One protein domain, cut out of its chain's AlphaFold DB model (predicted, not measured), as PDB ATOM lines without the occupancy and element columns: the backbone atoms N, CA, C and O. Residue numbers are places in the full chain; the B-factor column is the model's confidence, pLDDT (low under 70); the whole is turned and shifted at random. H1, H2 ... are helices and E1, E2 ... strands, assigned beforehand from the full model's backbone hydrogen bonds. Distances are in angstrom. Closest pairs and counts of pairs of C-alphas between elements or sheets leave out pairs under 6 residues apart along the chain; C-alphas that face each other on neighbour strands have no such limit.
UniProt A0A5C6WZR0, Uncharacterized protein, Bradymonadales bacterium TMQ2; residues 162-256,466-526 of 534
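AT A GLANCE: This is residues 162 to 256 and 466 to 526 of the 534 residues of an uncharacterized protein of Bradymonadales bacterium TMQ2 (UniProt A0A5C6WZR0). The domain has two lobes: a larger head of mostly crossed helices, H1 to H4 and H7 to H10, with H8 in its core, and a smaller lobe of a three-stranded sheet with H5 over one face and H6 over the other. H4 leads from the head into the sheet. The printed part has 156 residues, with ten named helices and three named strands in the order H1 H2 H3 H4 E1 H5 E2 H6 E3 H7 H8 H9 H10. The class is mostly helix, and the sheet, E2 E1 E3, is parallel. The whole is compact, with a radius of gyration of the C-alphas of 16.2 A, and its elongated outline spans 51 by 31 by 25 A.

HOW THE PARTS SIT: H1, residues 162 to 171, and H2, residues 175 to 187, form a helical hairpin, closest at C-alphas 166 and 178, 4.5 A. H3, residues 192 to 195, touches both, with C-alphas 182 and 195 the closest to H2, 5.0 A. H4, residues 198 to 209, touches H2 at a shallow tilt of 23 degrees, opposite ways, closest at C-alphas 179 and 198, 4.1 A; its residues 206 to 209 only graze the sheet. There E1, residues 211 to 215, is the inner strand between E2, residues 239 to 241, and E3, residues 250 to 256. N 240 and O 211 are 2.9 A apart and N 212 and O 250 2.8 A, both within hydrogen-bond range. H5, residues 220 to 233, and H6, residues 242 to 247, are on opposite faces, making three layers, at heights over the sheet of 9.4 A and 6.4 A. E1, H5, E2 is a strand-helix-strand unit, two parallel neighbour strands with a helix between; E2, H6, E3 is a split one, with E1 between its strands; both crossovers are right-handed. H7, residues 466 to 475, forms a helical hairpin with H8, residues 481 to 494, closest at C-alphas 474 and 487, 5.1 A. H8 and H2 are the hubs, touching five helices each; they are about perpendicular, 82 degrees, closest at C-alphas 177 and 486, 5.1 A. H9, residues 501 to 511, touches H8 at C-alphas 485 and 507, 5.9 A, the closest. H10, residues 516 to 525, touches H4 closest at C-alphas 199 and 523, 5.3 A. Every O i to N i+4 pair is within hydrogen-bond range in H1, H2, H4, H5, H8 and H9, against 0 of 2 in H6, where 3 of 3 O i to N i+3 pairs are, 3 of 6 in H7 and 4 of 6 in H10; H3 is too short for such a pair.

IN THESE COORDINATES: H1 begins at C-alpha 162 (148.122, 84.309, 150.812), and H10 ends at C-alpha 525 (150.145, 105.095, 143.428). From first to last C-alpha, H5 measures 20.4 A, H8 20.1 A, E3 19.4 A and H2 18.0 A.

THE WHOLE: The C-alphas farthest apart, of Gly 189 and Asn 217, are 51.5 A apart. Residues 257 to 465 are not printed, and C-alphas 256 and 466 are 13.8 A apart across the cut. Of the links printed whole, H8 to H9 is short and the others are tight. Residues 242 to 246 and 526 are under pLDDT 70; the mean of the printed part is 89.8.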
ATOM      1  N   LEU A 162     147.978  82.871 150.596       94.31
ATOM      2  CA  LEU A 162     148.122  84.309 150.812       94.31
ATOM      3  C   LEU A 162     146.927  84.898 151.572       94.31
ATOM      4  O   LEU A 162     147.130  85.778 152.407       94.31
ATOM      5  N   ILE A 163     145.707  84.398 151.340       95.38
ATOM      6  CA  ILE A 163     144.516  84.758 152.127       95.38
ATOM      7  C   ILE A 163     144.729  84.416 153.605       95.38
ATOM      8  O   ILE A 163     144.519  85.268 154.467       95.38
ATOM      9  N   GLU A 164     145.180  83.200 153.906       94.88
ATOM     10  CA  GLU A 164     145.418  82.774 155.288       94.88
ATOM     11  C   GLU A 164     146.559  83.567 155.940       94.88
ATOM     12  O   GLU A 164     146.430  84.021 157.078       94.88
ATOM     13  N   ARG A 165     147.643  83.844 155.203       95.00
ATOM     14  CA  ARG A 165     148.730  84.717 155.681       95.00
ATOM     15  C   ARG A 165     148.258  86.151 155.932       95.00
ATOM     16  O   ARG A 165     148.665  86.750 156.925       95.00
ATOM     17  N   ALA A 166     147.392  86.695 155.076       95.69
ATOM     18  CA  ALA A 166     146.802  88.019 155.267       95.69
ATOM     19  C   ALA A 166     145.922  88.058 156.527       95.69
ATOM     20  O   ALA A 166     146.065  88.968 157.339       95.69
ATOM     21  N   ARG A 167     145.080  87.043 156.755       95.00
ATOM     22  CA  ARG A 167     144.257  86.925 157.975       95.00
ATOM     23  C   ARG A 167     145.107  86.817 159.234       95.00
ATOM     24  O   ARG A 167     144.905  87.586 160.168       95.00
ATOM     25  N   ALA A 168     146.116  85.949 159.224       95.19
ATOM     26  CA  ALA A 168     147.055  85.816 160.334       95.19
ATOM     27  C   ALA A 168     147.854  87.110 160.586       95.19
ATOM     28  O   ALA A 168     148.260  87.393 161.715       95.19
ATOM     29  N   ALA A 169     148.117  87.912 159.550       95.38
ATOM     30  CA  ALA A 169     148.718  89.232 159.706       95.38
ATOM     31  C   ALA A 169     147.749  90.228 160.363       95.38
ATOM     32  O   ALA A 169     148.153  90.919 161.295       95.38
ATOM     33  N   ILE A 170     146.475  90.241 159.958       93.75
ATOM     34  CA  ILE A 170     145.426  91.080 160.561       93.75
ATOM     35  C   ILE A 170     145.236  90.736 162.044       93.75
ATOM     36  O   ILE A 170     145.305  91.621 162.892       93.75
ATOM     37  N   GLU A 171     145.053  89.454 162.372       94.06
ATOM     38  CA  GLU A 171     144.887  88.982 163.755       94.06
ATOM     39  C   GLU A 171     146.122  89.263 164.619       94.06
ATOM     40  O   GLU A 171     146.009  89.536 165.813       94.06
ATOM     41  N   GLY A 172     147.306  89.232 164.003       93.75
ATOM     42  CA  GLY A 172     148.577  89.540 164.647       93.75
ATOM     43  C   GLY A 172     148.919  91.029 164.733       93.75
ATOM     44  O   GLY A 172     150.022  91.336 165.175       93.75
ATOM     45  N   GLY A 173     148.043  91.939 164.289       94.38
ATOM     46  CA  GLY A 173     148.304  93.383 164.315       94.38
ATOM     47  C   GLY A 173     149.455  93.825 163.404       94.38
ATOM     48  O   GLY A 173     150.196  94.737 163.756       94.38
ATOM     49  N   ARG A 174     149.624  93.168 162.251       95.56
ATOM     50  CA  ARG A 174     150.686  93.410 161.256       95.56
ATOM     51  C   ARG A 174     150.100  93.944 159.940       95.56
ATOM     52  O   ARG A 174     149.954  93.181 158.974       95.56
ATOM     53  N   PRO A 175     149.662  95.215 159.900       95.75
ATOM     54  CA  PRO A 175     148.935  95.749 158.756       95.75
ATOM     55  C   PRO A 175     149.787  95.865 157.484       95.75
ATOM     56  O   PRO A 175     149.235  95.693 156.397       95.75
ATOM     57  N   ALA A 176     151.108  96.070 157.555       96.25
ATOM     58  CA  ALA A 176     151.930  96.134 156.342       96.25
ATOM     59  C   ALA A 176     152.022  94.766 155.639       96.25
ATOM     60  O   ALA A 176     151.898  94.665 154.416       96.25
ATOM     61  N   SER A 177     152.150  93.695 156.420       96.88
ATOM     62  CA  SER A 177     152.116  92.311 155.946       96.88
ATOM     63  C   SER A 177     150.741  91.955 155.379       96.88
ATOM     64  O   SER A 177     150.650  91.326 154.325       96.88
ATOM     65  N   ALA A 178     149.661  92.387 156.042       96.44
ATOM     66  CA  ALA A 178     148.298  92.202 155.546       96.44
ATOM     67  C   ALA A 178     148.083  92.913 154.199       96.44
ATOM     68  O   ALA A 178     147.496  92.329 153.286       96.44
ATOM     69  N   ALA A 179     148.615  94.130 154.044       96.12
ATOM     70  CA  ALA A 179     148.598  94.861 152.780       96.12
ATOM     71  C   ALA A 179     149.342  94.092 151.675       96.12
ATOM     72  O   ALA A 179     148.792  93.899 150.593       96.12
ATOM     73  N   LEU A 180     150.554  93.596 151.955       96.75
ATOM     74  CA  LEU A 180     151.364  92.837 150.996       96.75
ATOM     75  C   LEU A 180     150.659  91.557 150.525       96.75
ATOM     76  O   LEU A 180     150.453  91.362 149.324       96.75
ATOM     77  N   TYR A 181     150.286  90.683 151.464       96.44
ATOM     78  CA  TYR A 181     149.685  89.390 151.136       96.44
ATOM     79  C   TYR A 181     148.296  89.549 150.524       96.44
ATOM     80  O   TYR A 181     147.983  88.886 149.535       96.44
ATOM     81  N   GLY A 182     147.485  90.465 151.057       95.06
ATOM     82  CA  GLY A 182     146.147  90.728 150.544       95.06
ATOM     83  C   GLY A 182     146.167  91.305 149.130       95.06
ATOM     84  O   GLY A 182     145.400  90.855 148.279       95.06
ATOM     85  N   ALA A 183     147.074  92.241 148.837       94.44
ATOM     86  CA  ALA A 183     147.219  92.801 147.494       94.44
ATOM     87  C   ALA A 183     147.691  91.753 146.481       94.44
ATOM     88  O   ALA A 183     147.165  91.687 145.365       94.44
ATOM     89  N   MET A 184     148.637  90.892 146.874       94.12
ATOM     90  CA  MET A 184     149.087  89.804 146.009       94.12
ATOM     91  C   MET A 184     147.958  88.797 145.748       94.12
ATOM     92  O   MET A 184     147.675  88.483 144.594       94.12
ATOM     93  N   ALA A 185     147.236  88.368 146.784       92.81
ATOM     94  CA  ALA A 185     146.086  87.478 146.643       92.81
ATOM     95  C   ALA A 185     144.995  88.070 145.731       92.81
ATOM     96  O   ALA A 185     144.467  87.375 144.864       92.81
ATOM     97  N   GLN A 186     144.680  89.365 145.861       91.94
ATOM     98  CA  GLN A 186     143.722  90.034 144.968       91.94
ATOM     99  C   GLN A 186     144.196  90.077 143.514       91.94
ATOM    100  O   GLN A 186     143.364  90.009 142.606       91.94
ATOM    101  N   SER A 187     145.508  90.189 143.284       90.19
ATOM    102  CA  SER A 187     146.075  90.137 141.934       90.19
ATOM    103  C   SER A 187     145.921  88.756 141.287       90.19
ATOM    104  O   SER A 187     145.708  88.686 140.082       90.19
ATOM    105  N   LEU A 188     145.890  87.695 142.103       87.75
ATOM    106  CA  LEU A 188     145.588  86.313 141.709       87.75
ATOM    107  C   LEU A 188     144.077  86.001 141.698       87.75
ATOM    108  O   LEU A 188     143.669  84.846 141.642       87.75
ATOM    109  N   GLY A 189     143.215  87.018 141.805       85.38
ATOM    110  CA  GLY A 189     141.763  86.852 141.711       85.38
ATOM    111  C   GLY A 189     141.032  86.573 143.028       85.38
ATOM    112  O   GLY A 189     139.828  86.315 142.989       85.38
ATOM    113  N   ALA A 190     141.689  86.669 144.192       86.88
ATOM    114  CA  ALA A 190     140.988  86.588 145.476       86.88
ATOM    115  C   ALA A 190     139.910  87.680 145.607       86.88
ATOM    116  O   ALA A 190     140.102  88.837 145.214       86.88
ATOM    117  N   ALA A 191     138.773  87.321 146.208       83.12
ATOM    118  CA  ALA A 191     137.713  88.274 146.513       83.12
ATOM    119  C   ALA A 191     138.157  89.247 147.630       83.12
ATOM    120  O   ALA A 191     138.729  88.788 148.622       83.12
ATOM    121  N   PRO A 192     137.834  90.556 147.550       80.06
ATOM    122  CA  PRO A 192     138.221  91.537 148.572       80.06
ATOM    123  C   PRO A 192     137.802  91.144 149.997       80.06
ATOM    124  O   PRO A 192     138.588  91.230 150.932       80.06
ATOM    125  N   LEU A 193     136.595  90.588 150.153       79.88
ATOM    126  CA  LEU A 193     136.075  90.119 151.445       79.88
ATOM    127  C   LEU A 193     136.957  89.056 152.125       79.88
ATOM    128  O   LEU A 193     136.907  88.921 153.342       79.88
ATOM    129  N   ALA A 194     137.745  88.287 151.367       78.62
ATOM    130  CA  ALA A 194     138.566  87.214 151.922       78.62
ATOM    131  C   ALA A 194     139.867  87.721 152.565       78.62
ATOM    132  O   ALA A 194     140.339  87.098 153.518       78.62
ATOM    133  N   VAL A 195     140.414  88.836 152.064       82.88
ATOM    134  CA  VAL A 195     141.742  89.370 152.428       82.88
ATOM    135  C   VAL A 195     141.699  90.719 153.151       82.88
ATOM    136  O   VAL A 195     142.738  91.231 153.558       82.88
ATOM    137  N   GLY A 196     140.512  91.315 153.285       85.25
ATOM    138  CA  GLY A 196     140.341  92.681 153.775       85.25
ATOM    139  C   GLY A 196     140.568  93.733 152.684       85.25
ATOM    140  O   GLY A 196     140.405  93.471 151.493       85.25
ATOM    141  N   GLU A 197     140.934  94.946 153.102       91.06
ATOM    142  CA  GLU A 197     141.179  96.095 152.221       91.06
ATOM    143  C   GLU A 197     142.676  96.468 152.261       91.06
ATOM    144  O   GLU A 197     143.084  97.260 153.116       91.06
ATOM    145  N   PRO A 198     143.524  95.913 151.373       92.31
ATOM    146  CA  PRO A 198     144.962  96.196 151.337       92.31
ATOM    147  C   PRO A 198     145.296  97.689 151.264       92.31
ATOM    148  O   PRO A 198     146.216  98.151 151.937       92.31
ATOM    149  N   GLU A 199     144.519  98.467 150.508       92.00
ATOM    150  CA  GLU A 199     144.674  99.919 150.390       92.00
ATOM    151  C   GLU A 199     144.410 100.636 151.718       92.00
ATOM    152  O   GLU A 199     145.052 101.642 152.026       92.00
ATOM    153  N   ARG A 200     143.475 100.123 152.524       92.12
ATOM    154  CA  ARG A 200     143.196 100.658 153.857       92.12
ATOM    155  C   ARG A 200     144.369 100.396 154.794       92.12
ATOM    156  O   ARG A 200     144.791 101.328 155.469       92.12
ATOM    157  N   PHE A 201     144.917  99.180 154.802       94.62
ATOM    158  CA  PHE A 201     146.078  98.842 155.633       94.62
ATOM    159  C   PHE A 201     147.324  99.643 155.237       94.62
ATOM    160  O   PHE A 201     148.012 100.190 156.097       94.62
ATOM    161  N   ALA A 202     147.576  99.793 153.933       94.19
ATOM    162  CA  ALA A 202     148.652 100.639 153.424       94.19
ATOM    163  C   ALA A 202     148.489 102.102 153.870       94.19
ATOM    164  O   ALA A 202     149.454 102.737 154.294       94.19
ATOM    165  N   ARG A 203     147.262 102.637 153.815       92.12
ATOM    166  CA  ARG A 203     146.957 103.990 154.296       92.12
ATOM    167  C   ARG A 203     147.174 104.117 155.799       92.12
ATOM    168  O   ARG A 203     147.781 105.090 156.219       92.12
ATOM    169  N   GLU A 204     146.718 103.149 156.585       93.00
ATOM    170  CA  GLU A 204     146.873 103.137 158.041       93.00
ATOM    171  C   GLU A 204     148.349 103.178 158.456       93.00
ATOM    172  O   GLU A 204     148.734 104.061 159.218       93.00
ATOM    173  N   ILE A 205     149.193 102.319 157.875       94.88
ATOM    174  CA  ILE A 205     150.649 102.331 158.098       94.88
ATOM    175  C   ILE A 205     151.249 103.700 157.779       94.88
ATOM    176  O   ILE A 205     152.027 104.254 158.556       94.88
ATOM    177  N   ARG A 206     150.872 104.271 156.632       93.19
ATOM    178  CA  ARG A 206     151.373 105.583 156.219       93.19
ATOM    179  C   ARG A 206     150.926 106.680 157.173       93.19
ATOM    180  O   ARG A 206     151.732 107.544 157.476       93.19
ATOM    181  N   GLN A 207     149.690 106.643 157.667       91.69
ATOM    182  CA  GLN A 207     149.182 107.602 158.649       91.69
ATOM    183  C   GLN A 207     149.893 107.461 160.000       91.69
ATOM    184  O   GLN A 207     150.284 108.468 160.580       91.69
ATOM    185  N   GLN A 208     150.116 106.232 160.473       92.81
ATOM    186  CA  GLN A 208     150.760 105.955 161.761       92.81
ATOM    187  C   GLN A 208     152.253 106.294 161.781       92.81
ATOM    188  O   GLN A 208     152.779 106.697 162.815       92.81
ATOM    189  N   HIS A 209     152.949 106.123 160.654       93.62
ATOM    190  CA  HIS A 209     154.411 106.223 160.609       93.62
ATOM    191  C   HIS A 209     154.962 107.326 159.700       93.62
ATOM    192  O   HIS A 209     156.173 107.560 159.717       93.62
ATOM    193  N   GLY A 210     154.108 107.992 158.922       92.50
ATOM    194  CA  GLY A 210     154.461 109.143 158.095       92.50
ATOM    195  C   GLY A 210     154.649 110.429 158.897       92.50
ATOM    196  O   GLY A 210     154.353 110.485 160.093       92.50
ATOM    197  N   TRP A 211     155.158 111.462 158.226       92.75
ATOM    198  CA  TRP A 211     155.505 112.747 158.829       92.75
ATOM    199  C   TRP A 211     154.621 113.890 158.343       92.75
ATOM    200  O   TRP A 211     154.409 114.083 157.146       92.75
ATOM    201  N   SER A 212     154.184 114.711 159.285       91.31
ATOM    202  CA  SER A 212     153.587 116.016 159.059       91.31
ATOM    203  C   SER A 212     154.632 117.097 159.316       91.31
ATOM    204  O   SER A 212     155.022 117.349 160.452       91.31
ATOM    205  N   VAL A 213     155.146 117.715 158.252       91.19
ATOM    206  CA  VAL A 213     156.223 118.700 158.372       91.19
ATOM    207  C   VAL A 213     155.645 120.068 158.716       91.19
ATOM    208  O   VAL A 213     154.882 120.659 157.943       91.19
ATOM    209  N   VAL A 214     156.045 120.588 159.874       89.88
ATOM    210  CA  VAL A 214     155.665 121.907 160.381       89.88
ATOM    211  C   VAL A 214     156.895 122.801 160.381       89.88
ATOM    212  O   VAL A 214     157.789 122.668 161.214       89.88
ATOM    213  N   ALA A 215     156.943 123.735 159.435       89.19
ATOM    214  CA  ALA A 215     158.043 124.681 159.338       89.19
ATOM    215  C   ALA A 215     157.898 125.800 160.383       89.19
ATOM    216  O   ALA A 215     156.889 126.512 160.409       89.19
ATOM    217  N   ARG A 216     158.911 125.976 161.236       88.94
ATOM    218  CA  ARG A 216     158.980 127.045 162.243       88.94
ATOM    219  C   ARG A 216     160.052 128.056 161.870       88.94
ATOM    220  O   ARG A 216     161.149 127.685 161.476       88.94
ATOM    221  N   ASN A 217     159.733 129.342 162.015       84.12
ATOM    222  CA  ASN A 217     160.611 130.458 161.633       84.12
ATOM    223  C   ASN A 217     161.035 130.452 160.149       84.12
ATOM    224  O   ASN A 217     162.001 131.107 159.776       84.12
ATOM    225  N   VAL A 218     160.283 129.759 159.290       84.50
ATOM    226  CA  VAL A 218     160.478 129.750 157.835       84.50
ATOM    227  C   VAL A 218     159.370 130.573 157.182       84.50
ATOM    228  O   VAL A 218     158.191 130.408 157.499       84.50
ATOM    229  N   ALA A 219     159.732 131.461 156.254       82.88
ATOM    230  CA  ALA A 219     158.761 132.258 155.505       82.88
ATOM    231  C   ALA A 219     157.793 131.365 154.702       82.88
ATOM    232  O   ALA A 219     158.209 130.391 154.076       82.88
ATOM    233  N   SER A 220     156.504 131.717 154.659       81.31
ATOM    234  CA  SER A 220     155.466 130.904 153.999       81.31
ATOM    235  C   SER A 220     155.720 130.665 152.504       81.31
ATOM    236  O   SER A 220     155.420 129.585 151.995       81.31
ATOM    237  N   SER A 221     156.323 131.631 151.806       80.12
ATOM    238  CA  SER A 221     156.746 131.491 150.406       80.12
ATOM    239  C   SER A 221     157.779 130.375 150.212       80.12
ATOM    240  O   SER A 221     157.683 129.619 149.245       80.12
ATOM    241  N   ARG A 222     158.717 130.224 151.156       85.50
ATOM    242  CA  ARG A 222     159.742 129.168 151.146       85.50
ATOM    243  C   ARG A 222     159.144 127.797 151.412       85.50
ATOM    244  O   ARG A 222     159.501 126.843 150.730       85.50
ATOM    245  N   VAL A 223     158.186 127.710 152.336       85.88
ATOM    246  CA  VAL A 223     157.469 126.457 152.628       85.88
ATOM    247  C   VAL A 223     156.752 125.935 151.380       85.88
ATOM    248  O   VAL A 223     156.887 124.764 151.044       85.88
ATOM    249  N   ALA A 224     156.064 126.808 150.637       87.06
ATOM    250  CA  ALA A 224     155.394 126.419 149.395       87.06
ATOM    251  C   ALA A 224     156.379 125.979 148.292       87.06
ATOM    252  O   ALA A 224     156.067 125.094 147.492       87.06
ATOM    253  N   GLY A 225     157.564 126.597 148.224       89.25
ATOM    254  CA  GLY A 225     158.642 126.178 147.324       89.25
ATOM    255  C   GLY A 225     159.174 124.787 147.672       89.25
ATOM    256  O   GLY A 225     159.252 123.926 146.797       89.25
ATOM    257  N   LEU A 226     159.479 124.568 148.951       88.94
ATOM    258  CA  LEU A 226     159.984 123.308 149.497       88.94
ATOM    259  C   LEU A 226     159.000 122.157 149.253       88.94
ATOM    260  O   LEU A 226     159.377 121.112 148.724       88.94
ATOM    261  N   GLU A 227     157.721 122.373 149.570       88.56
ATOM    262  CA  GLU A 227     156.660 121.395 149.336       88.56
ATOM    263  C   GLU A 227     156.583 121.001 147.855       88.56
ATOM    264  O   GLU A 227     156.515 119.816 147.522       88.56
ATOM    265  N   ARG A 228     156.630 121.987 146.948       88.69
ATOM    266  CA  ARG A 228     156.604 121.736 145.502       88.69
ATOM    267  C   ARG A 228     157.819 120.928 145.049       88.69
ATOM    268  O   ARG A 228     157.650 119.985 144.279       88.69
ATOM    269  N   ALA A 229     159.014 121.278 145.525       88.44
ATOM    270  CA  ALA A 229     160.245 120.572 145.185       88.44
ATOM    271  C   ALA A 229     160.213 119.108 145.654       88.44
ATOM    272  O   ALA A 229     160.577 118.206 144.901       88.44
ATOM    273  N   MET A 230     159.705 118.856 146.863       88.56
ATOM    274  CA  MET A 230     159.558 117.500 147.389       88.56
ATOM    275  C   MET A 230     158.510 116.692 146.627       88.56
ATOM    276  O   MET A 230     158.811 115.583 146.195       88.56
ATOM    277  N   ARG A 231     157.309 117.244 146.394       86.31
ATOM    278  CA  ARG A 231     156.253 116.555 145.627       86.31
ATOM    279  C   ARG A 231     156.680 116.239 144.193       86.31
ATOM    280  O   ARG A 231     156.246 115.230 143.651       86.31
ATOM    281  N   ALA A 232     157.506 117.085 143.575       86.69
ATOM    282  CA  ALA A 232     158.031 116.840 142.233       86.69
ATOM    283  C   ALA A 232     159.002 115.648 142.187       86.69
ATOM    284  O   ALA A 232     159.060 114.947 141.180       86.69
ATOM    285  N   ARG A 233     159.753 115.417 143.269       86.06
ATOM    286  CA  ARG A 233     160.748 114.342 143.362       86.06
ATOM    287  C   ARG A 233     160.146 113.034 143.867       86.06
ATOM    288  O   ARG A 233     160.368 111.989 143.271       86.06
ATOM    289  N   GLU A 234     159.368 113.107 144.940       84.69
ATOM    290  CA  GLU A 234     158.875 111.952 145.695       84.69
ATOM    291  C   GLU A 234     157.371 112.100 146.008       84.69
ATOM    292  O   GLU A 234     156.979 112.223 147.174       84.69
ATOM    293  N   PRO A 235     156.494 112.111 144.983       84.12
ATOM    294  CA  PRO A 235     155.054 112.344 145.144       84.12
ATOM    295  C   PRO A 235     154.354 111.324 146.051       84.12
ATOM    296  O   PRO A 235     153.267 111.601 146.556       84.12
ATOM    297  N   PHE A 236     154.954 110.148 146.250       86.25
ATOM    298  CA  PHE A 236     154.376 109.067 147.043       86.25
ATOM    299  C   PHE A 236     155.055 108.874 148.402       86.25
ATOM    300  O   PHE A 236     154.715 107.923 149.109       86.25
ATOM    301  N   ALA A 237     155.979 109.739 148.823       88.62
ATOM    302  CA  ALA A 237     156.510 109.682 150.184       88.62
ATOM    303  C   ALA A 237     155.398 109.942 151.218       88.62
ATOM    304  O   ALA A 237     154.489 110.738 150.991       88.62
ATOM    305  N   ALA A 238     155.436 109.252 152.359       91.88
ATOM    306  CA  ALA A 238     154.528 109.484 153.483       91.88
ATOM    307  C   ALA A 238     154.973 110.714 154.293       91.88
ATOM    308  O   ALA A 238     155.195 110.635 155.497       91.88
ATOM    309  N   ILE A 239     155.149 111.837 153.598       90.44
ATOM    310  CA  ILE A 239     155.489 113.144 154.155       90.44
ATOM    311  C   ILE A 239     154.475 114.151 153.612       90.44
ATOM    312  O   ILE A 239     154.196 114.156 152.413       90.44
ATOM    313  N   GLY A 240     153.917 114.999 154.470       86.00
ATOM    314  CA  GLY A 240     152.969 116.048 154.085       86.00
ATOM    315  C   GLY A 240     153.328 117.412 154.665       86.00
ATOM    316  O   GLY A 240     153.988 117.492 155.697       86.00
ATOM    317  N   PHE A 241     152.847 118.476 154.021       80.12
ATOM    318  CA  PHE A 241     152.921 119.863 154.496       80.12
ATOM    319  C   PHE A 241     151.508 120.434 154.683       80.12
ATOM    320  O   PHE A 241     150.568 120.045 153.988       80.12
ATOM    321  N   GLY A 242     151.341 121.371 155.620       69.12
ATOM    322  CA  GLY A 242     150.093 122.129 155.781       69.12
ATOM    323  C   GLY A 242     148.848 121.272 156.070       69.12
ATOM    324  O   GLY A 242     148.810 120.531 157.046       69.12
ATOM    325  N   VAL A 243     147.795 121.396 155.252       54.66
ATOM    326  CA  VAL A 243     146.500 120.707 155.467       54.66
ATOM    327  C   VAL A 243     146.636 119.183 155.339       54.66
ATOM    328  O   VAL A 243     146.034 118.448 156.126       54.66
ATOM    329  N   ASP A 244     147.501 118.710 154.436       56.44
ATOM    330  CA  ASP A 244     147.825 117.284 154.268       56.44
ATOM    331  C   ASP A 244     148.636 116.735 155.456       56.44
ATOM    332  O   ASP A 244     148.656 115.530 155.701       56.44
ATOM    333  N   ALA A 245     149.257 117.615 156.245       59.44
ATOM    334  CA  ALA A 245     149.985 117.259 157.457       59.44
ATOM    335  C   ALA A 245     149.040 116.747 158.567       59.44
ATOM    336  O   ALA A 245     149.446 115.959 159.412       59.44
ATOM    337  N   SER A 246     147.746 117.090 158.536       61.25
ATOM    338  CA  SER A 246     146.769 116.546 159.497       61.25
ATOM    339  C   SER A 246     146.493 115.043 159.326       61.25
ATOM    340  O   SER A 246     145.878 114.429 160.197       61.25
ATOM    341  N   ALA A 247     146.942 114.441 158.219       74.25
ATOM    342  CA  ALA A 247     146.741 113.025 157.937       74.25
ATOM    343  C   ALA A 247     147.764 112.106 158.625       74.25
ATOM    344  O   ALA A 247     147.507 110.907 158.724       74.25
ATOM    345  N   TYR A 248     148.904 112.633 159.080       87.69
ATOM    346  CA  TYR A 248     150.000 111.841 159.644       87.69
ATOM    347  C   TYR A 248     150.122 112.027 161.160       87.69
ATOM    348  O   TYR A 248     149.904 113.117 161.684       87.69
ATOM    349  N   GLN A 249     150.489 110.955 161.862       87.19
ATOM    350  CA  GLN A 249     150.562 110.919 163.322       87.19
ATOM    351  C   GLN A 249     151.779 111.667 163.883       87.19
ATOM    352  O   GLN A 249     151.678 112.255 164.960       87.19
ATOM    353  N   TYR A 250     152.926 111.629 163.198       89.06
ATOM    354  CA  TYR A 250     154.159 112.236 163.700       89.06
ATOM    355  C   TYR A 250     154.392 113.622 163.112       89.06
ATOM    356  O   TYR A 250     154.543 113.761 161.903       89.06
ATOM    357  N   GLU A 251     154.497 114.621 163.985       90.69
ATOM    358  CA  GLU A 251     154.909 115.979 163.621       90.69
ATOM    359  C   GLU A 251     156.437 116.065 163.525       90.69
ATOM    360  O   GLU A 251     157.143 115.760 164.489       90.69
ATOM    361  N   ALA A 252     156.928 116.488 162.360       92.25
ATOM    362  CA  ALA A 252     158.327 116.789 162.095       92.25
ATOM    363  C   ALA A 252     158.509 118.308 162.023       92.25
ATOM    364  O   ALA A 252     158.024 118.968 161.103       92.25
ATOM    365  N   VAL A 253     159.199 118.880 163.000       92.62
ATOM    366  CA  VAL A 253     159.448 120.315 163.068       92.62
ATOM    367  C   VAL A 253     160.659 120.649 162.206       92.62
ATOM    368  O   VAL A 253     161.765 120.181 162.470       92.62
ATOM    369  N   LEU A 254     160.441 121.462 161.173       94.00
ATOM    370  CA  LEU A 254     161.486 121.928 160.267       94.00
ATOM    371  C   LEU A 254     161.956 123.327 160.669       94.00
ATOM    372  O   LEU A 254     161.151 124.262 160.728       94.00
ATOM    373  N   TYR A 255     163.265 123.475 160.838       92.50
ATOM    374  CA  TYR A 255     163.948 124.756 160.959       92.50
ATOM    375  C   TYR A 255     164.929 124.932 159.798       92.50
ATOM    376  O   TYR A 255     165.606 123.987 159.395       92.50
ATOM    377  N   LEU A 256     164.995 126.155 159.275       91.75
ATOM    378  CA  LEU A 256     166.045 126.589 158.360       91.75
ATOM    379  C   LEU A 256     166.812 127.701 159.060       91.75
ATOM    380  O   LEU A 256     166.322 128.831 159.127       91.75
ATOM    381  N   GLY A 466     166.542 113.091 155.493       95.25
ATOM    382  CA  GLY A 466     166.159 112.858 156.886       95.25
ATOM    383  C   GLY A 466     165.050 111.812 157.016       95.25
ATOM    384  O   GLY A 466     165.161 110.880 157.816       95.25
ATOM    385  N   PHE A 467     164.016 111.883 156.175       94.69
ATOM    386  CA  PHE A 467     162.946 110.880 156.174       94.69
ATOM    387  C   PHE A 467     163.420 109.487 155.740       94.69
ATOM    388  O   PHE A 467     163.012 108.474 156.315       94.69
ATOM    389  N   ASP A 468     164.306 109.412 154.748       94.06
ATOM    390  CA  ASP A 468     164.978 108.177 154.345       94.06
ATOM    391  C   ASP A 468     165.774 107.568 155.510       94.06
ATOM    392  O   ASP A 468     165.693 106.362 155.755       94.06
ATOM    393  N   GLN A 469     166.515 108.386 156.260       94.31
ATOM    394  CA  GLN A 469     167.271 107.933 157.426       94.31
ATOM    395  C   GLN A 469     166.343 107.408 158.529       94.31
ATOM    396  O   GLN A 469     166.612 106.356 159.112       94.31
ATOM    397  N   TYR A 470     165.225 108.087 158.783       94.50
ATOM    398  CA  TYR A 470     164.207 107.606 159.711       94.50
ATOM    399  C   TYR A 470     163.635 106.259 159.276       94.50
ATOM    400  O   TYR A 470     163.619 105.320 160.077       94.50
ATOM    401  N   ARG A 471     163.227 106.115 158.006       94.00
ATOM    402  CA  ARG A 471     162.624 104.854 157.556       94.00
ATOM    403  C   ARG A 471     163.614 103.693 157.642       94.00
ATOM    404  O   ARG A 471     163.195 102.565 157.882       94.00
ATOM    405  N   ARG A 472     164.917 103.940 157.438       93.06
ATOM    406  CA  ARG A 472     165.957 102.897 157.498       93.06
ATOM    407  C   ARG A 472     166.007 102.190 158.850       93.06
ATOM    408  O   ARG A 472     166.354 101.016 158.875       93.06
ATOM    409  N   ARG A 473     165.534 102.816 159.932       91.69
ATOM    410  CA  ARG A 473     165.364 102.145 161.232       91.69
ATOM    411  C   ARG A 473     164.460 100.903 161.140       91.69
ATOM    412  O   ARG A 473     164.727  99.907 161.803       91.69
ATOM    413  N   TRP A 474     163.441 100.913 160.273       92.44
ATOM    414  CA  TRP A 474     162.614  99.729 159.990       92.44
ATOM    415  C   TRP A 474     163.390  98.662 159.213       92.44
ATOM    416  O   TRP A 474     163.296  97.476 159.516       92.44
ATOM    417  N   ALA A 475     164.222  99.075 158.258       89.81
ATOM    418  CA  ALA A 475     165.109  98.171 157.527       89.81
ATOM    419  C   ALA A 475     166.231  97.578 158.394       89.81
ATOM    420  O   ALA A 475     166.808  96.554 158.034       89.81
ATOM    421  N   GLU A 476     166.538  98.177 159.539       90.69
ATOM    422  CA  GLU A 476     167.516  97.678 160.511       90.69
ATOM    423  C   GLU A 476     166.873  96.808 161.602       90.69
ATOM    424  O   GLU A 476     167.583  96.157 162.368       90.69
ATOM    425  N   HIS A 477     165.537  96.750 161.661       88.44
ATOM    426  CA  HIS A 477     164.813  96.005 162.684       88.44
ATOM    427  C   HIS A 477     165.166  94.511 162.653       88.44
ATOM    428  O   HIS A 477     164.957  93.827 161.645       88.44
ATOM    429  N   GLN A 478     165.682  94.001 163.771       83.19
ATOM    430  CA  GLN A 478     165.973  92.583 163.964       83.19
ATOM    431  C   GLN A 478     164.828  91.933 164.738       83.19
ATOM    432  O   GLN A 478     164.451  92.407 165.806       83.19
ATOM    433  N   GLY A 479     164.298  90.836 164.207       88.75
ATOM    434  CA  GLY A 479     163.187  90.106 164.806       88.75
ATOM    435  C   GLY A 479     163.003  88.744 164.152       88.75
ATOM    436  O   GLY A 479     163.832  88.291 163.357       88.75
ATOM    437  N   SER A 480     161.898  88.083 164.480       93.44
ATOM    438  CA  SER A 480     161.445  86.892 163.762       93.44
ATOM    439  C   SER A 480     161.233  87.195 162.272       93.44
ATOM    440  O   SER A 480     161.024  88.341 161.876       93.44
ATOM    441  N   ALA A 481     161.227  86.161 161.423       92.00
ATOM    442  CA  ALA A 481     160.988  86.333 159.986       92.00
ATOM    443  C   ALA A 481     159.678  87.093 159.689       92.00
ATOM    444  O   ALA A 481     159.614  87.872 158.744       92.00
ATOM    445  N   VAL A 482     158.652  86.911 160.525       93.94
ATOM    446  CA  VAL A 482     157.352  87.575 160.376       93.94
ATOM    447  C   VAL A 482     157.425  89.061 160.743       93.94
ATOM    448  O   VAL A 482     156.885  89.894 160.021       93.94
ATOM    449  N   GLU A 483     158.119  89.413 161.826       94.94
ATOM    450  CA  GLU A 483     158.356  90.816 162.205       94.94
ATOM    451  C   GLU A 483     159.253  91.523 161.186       94.94
ATOM    452  O   GLU A 483     159.048  92.692 160.868       94.94
ATOM    453  N   ARG A 484     160.216  90.795 160.615       96.25
ATOM    454  CA  ARG A 484     161.082  91.304 159.554       96.25
ATOM    455  C   ARG A 484     160.297  91.626 158.283       96.25
ATOM    456  O   ARG A 484     160.527  92.677 157.689       96.25
ATOM    457  N   VAL A 485     159.354  90.767 157.887       96.44
ATOM    458  CA  VAL A 485     158.438  91.043 156.766       96.44
ATOM    459  C   VAL A 485     157.617  92.304 157.033       96.44
ATOM    460  O   VAL A 485     157.542  93.157 156.152       96.44
ATOM    461  N   GLU A 486     157.068  92.458 158.241       97.00
ATOM    462  CA  GLU A 486     156.307  93.656 158.617       97.00
ATOM    463  C   GLU A 486     157.159  94.924 158.507       97.00
ATOM    464  O   GLU A 486     156.758  95.887 157.857       97.00
ATOM    465  N   ALA A 487     158.362  94.911 159.080       96.88
ATOM    466  CA  ALA A 487     159.246  96.069 159.076       96.88
ATOM    467  C   ALA A 487     159.685  96.466 157.653       96.88
ATOM    468  O   ALA A 487     159.667  97.648 157.303       96.88
ATOM    469  N   LEU A 488     160.023  95.491 156.802       97.25
ATOM    470  CA  LEU A 488     160.397  95.744 155.408       97.25
ATOM    471  C   LEU A 488     159.205  96.214 154.560       97.25
ATOM    472  O   LEU A 488     159.362  97.111 153.733       97.25
ATOM    473  N   ALA A 489     158.009  95.663 154.776       97.06
ATOM    474  CA  ALA A 489     156.800  96.132 154.102       97.06
ATOM    475  C   ALA A 489     156.451  97.574 154.518       97.06
ATOM    476  O   ALA A 489     156.155  98.402 153.654       97.06
ATOM    477  N   THR A 490     156.573  97.911 155.807       96.88
ATOM    478  CA  THR A 490     156.415  99.283 156.321       96.88
ATOM    479  C   THR A 490     157.440 100.234 155.705       96.88
ATOM    480  O   THR A 490     157.067 101.301 155.219       96.88
ATOM    481  N   TYR A 491     158.717  99.837 155.643       96.50
ATOM    482  CA  TYR A 491     159.778 100.607 154.985       96.50
ATOM    483  C   TYR A 491     159.399 100.992 153.545       96.50
ATOM    484  O   TYR A 491     159.493 102.165 153.179       96.50
ATOM    485  N   ILE A 492     158.918 100.031 152.748       95.75
ATOM    486  CA  ILE A 492     158.508 100.267 151.356       95.75
ATOM    487  C   ILE A 492     157.264 101.161 151.289       95.75
ATOM    488  O   ILE A 492     157.224 102.106 150.504       95.75
ATOM    489  N   LEU A 493     156.249 100.899 152.119       95.56
ATOM    490  CA  LEU A 493     154.994 101.658 152.116       95.56
ATOM    491  C   LEU A 493     155.183 103.140 152.455       95.56
ATOM    492  O   LEU A 493     154.391 103.966 151.996       95.56
ATOM    493  N   LEU A 494     156.216 103.496 153.223       94.88
ATOM    494  CA  LEU A 494     156.522 104.886 153.570       94.88
ATOM    495  C   LEU A 494     157.139 105.682 152.414       94.88
ATOM    496  O   LEU A 494     156.941 106.892 152.342       94.88
ATOM    497  N   SER A 495     157.858 105.042 151.494       93.62
ATOM    498  CA  SER A 495     158.361 105.683 150.272       93.62
ATOM    499  C   SER A 495     158.639 104.617 149.203       93.62
ATOM    500  O   SER A 495     159.750 104.091 149.114       93.62
ATOM    501  N   PRO A 496     157.634 104.286 148.376       89.19
ATOM    502  CA  PRO A 496     157.748 103.197 147.406       89.19
ATOM    503  C   PRO A 496     158.718 103.494 146.251       89.19
ATOM    504  O   PRO A 496     159.125 102.590 145.530       89.19
ATOM    505  N   GLN A 497     159.097 104.758 146.066       87.19
ATOM    506  CA  GLN A 497     159.980 105.215 144.991       87.19
ATOM    507  C   GLN A 497     161.472 105.074 145.341       87.19
ATOM    508  O   GLN A 497     162.306 104.999 144.440       87.19
ATOM    509  N   ARG A 498     161.816 104.967 146.634       85.75
ATOM    510  CA  ARG A 498     163.197 104.845 147.134       85.75
ATOM    511  C   ARG A 498     163.374 103.570 147.950       85.75
ATOM    512  O   ARG A 498     163.570 103.608 149.169       85.75
ATOM    513  N   VAL A 499     163.308 102.437 147.256       90.31
ATOM    514  CA  VAL A 499     163.486 101.103 147.840       90.31
ATOM    515  C   VAL A 499     164.864 100.551 147.482       90.31
ATOM    516  O   VAL A 499     165.231 100.473 146.311       90.31
ATOM    517  N   ASP A 500     165.627 100.135 148.492       91.62
ATOM    518  CA  ASP A 500     166.881  99.410 148.283       91.62
ATOM    519  C   ASP A 500     166.612  98.017 147.679       91.62
ATOM    520  O   ASP A 500     165.845  97.215 148.221       91.62
ATOM    521  N   ALA A 501     167.266  97.703 146.557       92.50
ATOM    522  CA  ALA A 501     167.065  96.443 145.839       92.50
ATOM    523  C   ALA A 501     167.513  95.199 146.634       92.50
ATOM    524  O   ALA A 501     167.068  94.082 146.362       92.50
ATOM    525  N   GLY A 502     168.429  95.342 147.594       94.94
ATOM    526  CA  GLY A 502     168.776  94.295 148.553       94.94
ATOM    527  C   GLY A 502     167.620  94.001 149.506       94.94
ATOM    528  O   GLY A 502     167.228  92.842 149.632       94.94
ATOM    529  N   LEU A 503     167.026  95.041 150.092       94.44
ATOM    530  CA  LEU A 503     165.891  94.914 151.017       94.44
ATOM    531  C   LEU A 503     164.627  94.370 150.335       94.44
ATOM    532  O   LEU A 503     163.934  93.529 150.902       94.44
ATOM    533  N   ALA A 504     164.351  94.788 149.097       94.25
ATOM    534  CA  ALA A 504     163.255  94.238 148.297       94.25
ATOM    535  C   ALA A 504     163.418  92.726 148.053       94.25
ATOM    536  O   ALA A 504     162.477  91.950 148.232       94.25
ATOM    537  N   ARG A 505     164.637  92.282 147.711       94.38
ATOM    538  CA  ARG A 505     164.957  90.854 147.539       94.38
ATOM    539  C   ARG A 505     164.868  90.074 148.848       94.38
ATOM    540  O   ARG A 505     164.413  88.928 148.842       94.38
ATOM    541  N   GLU A 506     165.283  90.676 149.960       95.00
ATOM    542  CA  GLU A 506     165.127  90.087 151.291       95.00
ATOM    543  C   GLU A 506     163.643  89.871 151.614       95.00
ATOM    544  O   GLU A 506     163.241  88.751 151.932       95.00
ATOM    545  N   LEU A 507     162.808  90.901 151.432       95.69
ATOM    546  CA  LEU A 507     161.362  90.801 151.624       95.69
ATOM    547  C   LEU A 507     160.746  89.737 150.713       95.69
ATOM    548  O   LEU A 507     159.922  88.952 151.178       95.69
ATOM    549  N   ALA A 508     161.159  89.658 149.446       93.62
ATOM    550  CA  ALA A 508     160.667  88.639 148.523       93.62
ATOM    551  C   ALA A 508     160.992  87.218 149.010       93.62
ATOM    552  O   ALA A 508     160.154  86.320 148.949       93.62
ATOM    553  N   THR A 509     162.194  87.034 149.558       91.94
ATOM    554  CA  THR A 509     162.655  85.747 150.093       91.94
ATOM    555  C   THR A 509     161.883  85.349 151.351       91.94
ATOM    556  O   THR A 509     161.462  84.202 151.474       91.94
ATOM    557  N   LEU A 510     161.672  86.290 152.277       93.19
ATOM    558  CA  LEU A 510     160.993  86.024 153.547       93.19
ATOM    559  C   LEU A 510     159.476  85.866 153.389       93.19
ATOM    560  O   LEU A 510     158.872  84.998 154.017       93.19
ATOM    561  N   SER A 511     158.855  86.701 152.556       92.38
ATOM    562  CA  SER A 511     157.404  86.690 152.340       92.38
ATOM    563  C   SER A 511     156.958  85.630 151.330       92.38
ATOM    564  O   SER A 511     155.806  85.201 151.361       92.38
ATOM    565  N   GLY A 512     157.849  85.202 150.430       89.50
ATOM    566  CA  GLY A 512     157.507  84.359 149.284       89.50
ATOM    567  C   GLY A 512     156.742  85.096 148.178       89.50
ATOM    568  O   GLY A 512     156.275  84.452 147.240       89.50
ATOM    569  N   VAL A 513     156.597  86.425 148.271       91.62
ATOM    570  CA  VAL A 513     155.962  87.265 147.247       91.62
ATOM    571  C   VAL A 513     157.043  87.831 146.319       91.62
ATOM    572  O   VAL A 513     157.930  88.534 146.797       91.62
ATOM    573  N   PRO A 514     157.008  87.558 145.003       88.38
ATOM    574  CA  PRO A 514     157.953  88.138 144.055       88.38
ATOM    575  C   PRO A 514     157.664  89.630 143.835       88.38
ATOM    576  O   PRO A 514     156.506  90.043 143.828       88.38
ATOM    577  N   ALA A 515     158.720  90.425 143.632       89.06
ATOM    578  CA  ALA A 515     158.647  91.878 143.420       89.06
ATOM    579  C   ALA A 515     157.696  92.607 144.407       89.06
ATOM    580  O   ALA A 515     156.776  93.321 143.981       89.06
ATOM    581  N   PRO A 516     157.865  92.411 145.732       92.00
ATOM    582  CA  PRO A 516     156.953  92.945 146.745       92.00
ATOM    583  C   PRO A 516     156.854  94.478 146.706       92.00
ATOM    584  O   PRO A 516     155.795  95.040 146.986       92.00
ATOM    585  N   GLU A 517     157.916  95.162 146.287       93.00
ATOM    586  CA  GLU A 517     157.946  96.602 146.054       93.00
ATOM    587  C   GLU A 517     156.916  97.045 145.010       93.00
ATOM    588  O   GLU A 517     156.203  98.022 145.232       93.00
ATOM    589  N   GLY A 518     156.751  96.296 143.916       91.06
ATOM    590  CA  GLY A 518     155.763  96.597 142.880       91.06
ATOM    591  C   GLY A 518     154.327  96.339 143.344       91.06
ATOM    592  O   GLY A 518     153.398  97.046 142.949       91.06
ATOM    593  N   VAL A 519     154.124  95.350 144.219       91.88
ATOM    594  CA  VAL A 519     152.821  95.094 144.854       91.88
ATOM    595  C   VAL A 519     152.436  96.258 145.765       91.88
ATOM    596  O   VAL A 519     151.360  96.831 145.600       91.88
ATOM    597  N   LEU A 520     153.328  96.658 146.673       93.62
ATOM    598  CA  LEU A 520     153.065  97.713 147.653       93.62
ATOM    599  C   LEU A 520     152.981  99.106 147.015       93.62
ATOM    600  O   LEU A 520     152.130  99.903 147.403       93.62
ATOM    601  N   THR A 521     153.787  99.388 145.987       91.00
ATOM    602  CA  THR A 521     153.731 100.663 145.247       91.00
ATOM    603  C   THR A 521     152.354 100.902 144.633       91.00
ATOM    604  O   THR A 521     151.846 102.020 144.688       91.00
ATOM    605  N   ARG A 522     151.703  99.858 144.097       89.31
ATOM    606  CA  ARG A 522     150.360  99.969 143.496       89.31
ATOM    607  C   ARG A 522     149.293 100.420 144.493       89.31
ATOM    608  O   ARG A 522     148.382 101.143 144.102       89.31
ATOM    609  N   LEU A 523     149.432 100.049 145.766       89.94
ATOM    610  CA  LEU A 523     148.512 100.470 146.829       89.94
ATOM    611  C   LEU A 523     148.626 101.965 147.150       89.94
ATOM    612  O   LEU A 523     147.689 102.555 147.681       89.94
ATOM    613  N   VAL A 524     149.773 102.569 146.839       85.31
ATOM    614  CA  VAL A 524     150.060 103.984 147.107       85.31
ATOM    615  C   VAL A 524     149.823 104.850 145.866       85.31
ATOM    616  O   VAL A 524     149.341 105.973 145.982       85.31
ATOM    617  N   ALA A 525     150.140 104.334 144.675       76.50
ATOM    618  CA  ALA A 525     150.145 105.095 143.428       76.50
ATOM    619  C   ALA A 525     148.764 105.274 142.765       76.50
ATOM    620  O   ALA A 525     148.645 106.041 141.813       76.50
ATOM    621  N   SER A 526     147.711 104.579 143.211       58.78
ATOM    622  CA  SER A 526     146.381 104.636 142.582       58.78
ATOM    623  C   SER A 526     145.253 104.827 143.602       58.78
ATOM    624  O   SER A 526     145.147 104.033 144.533       58.78
TER     625      SER A 526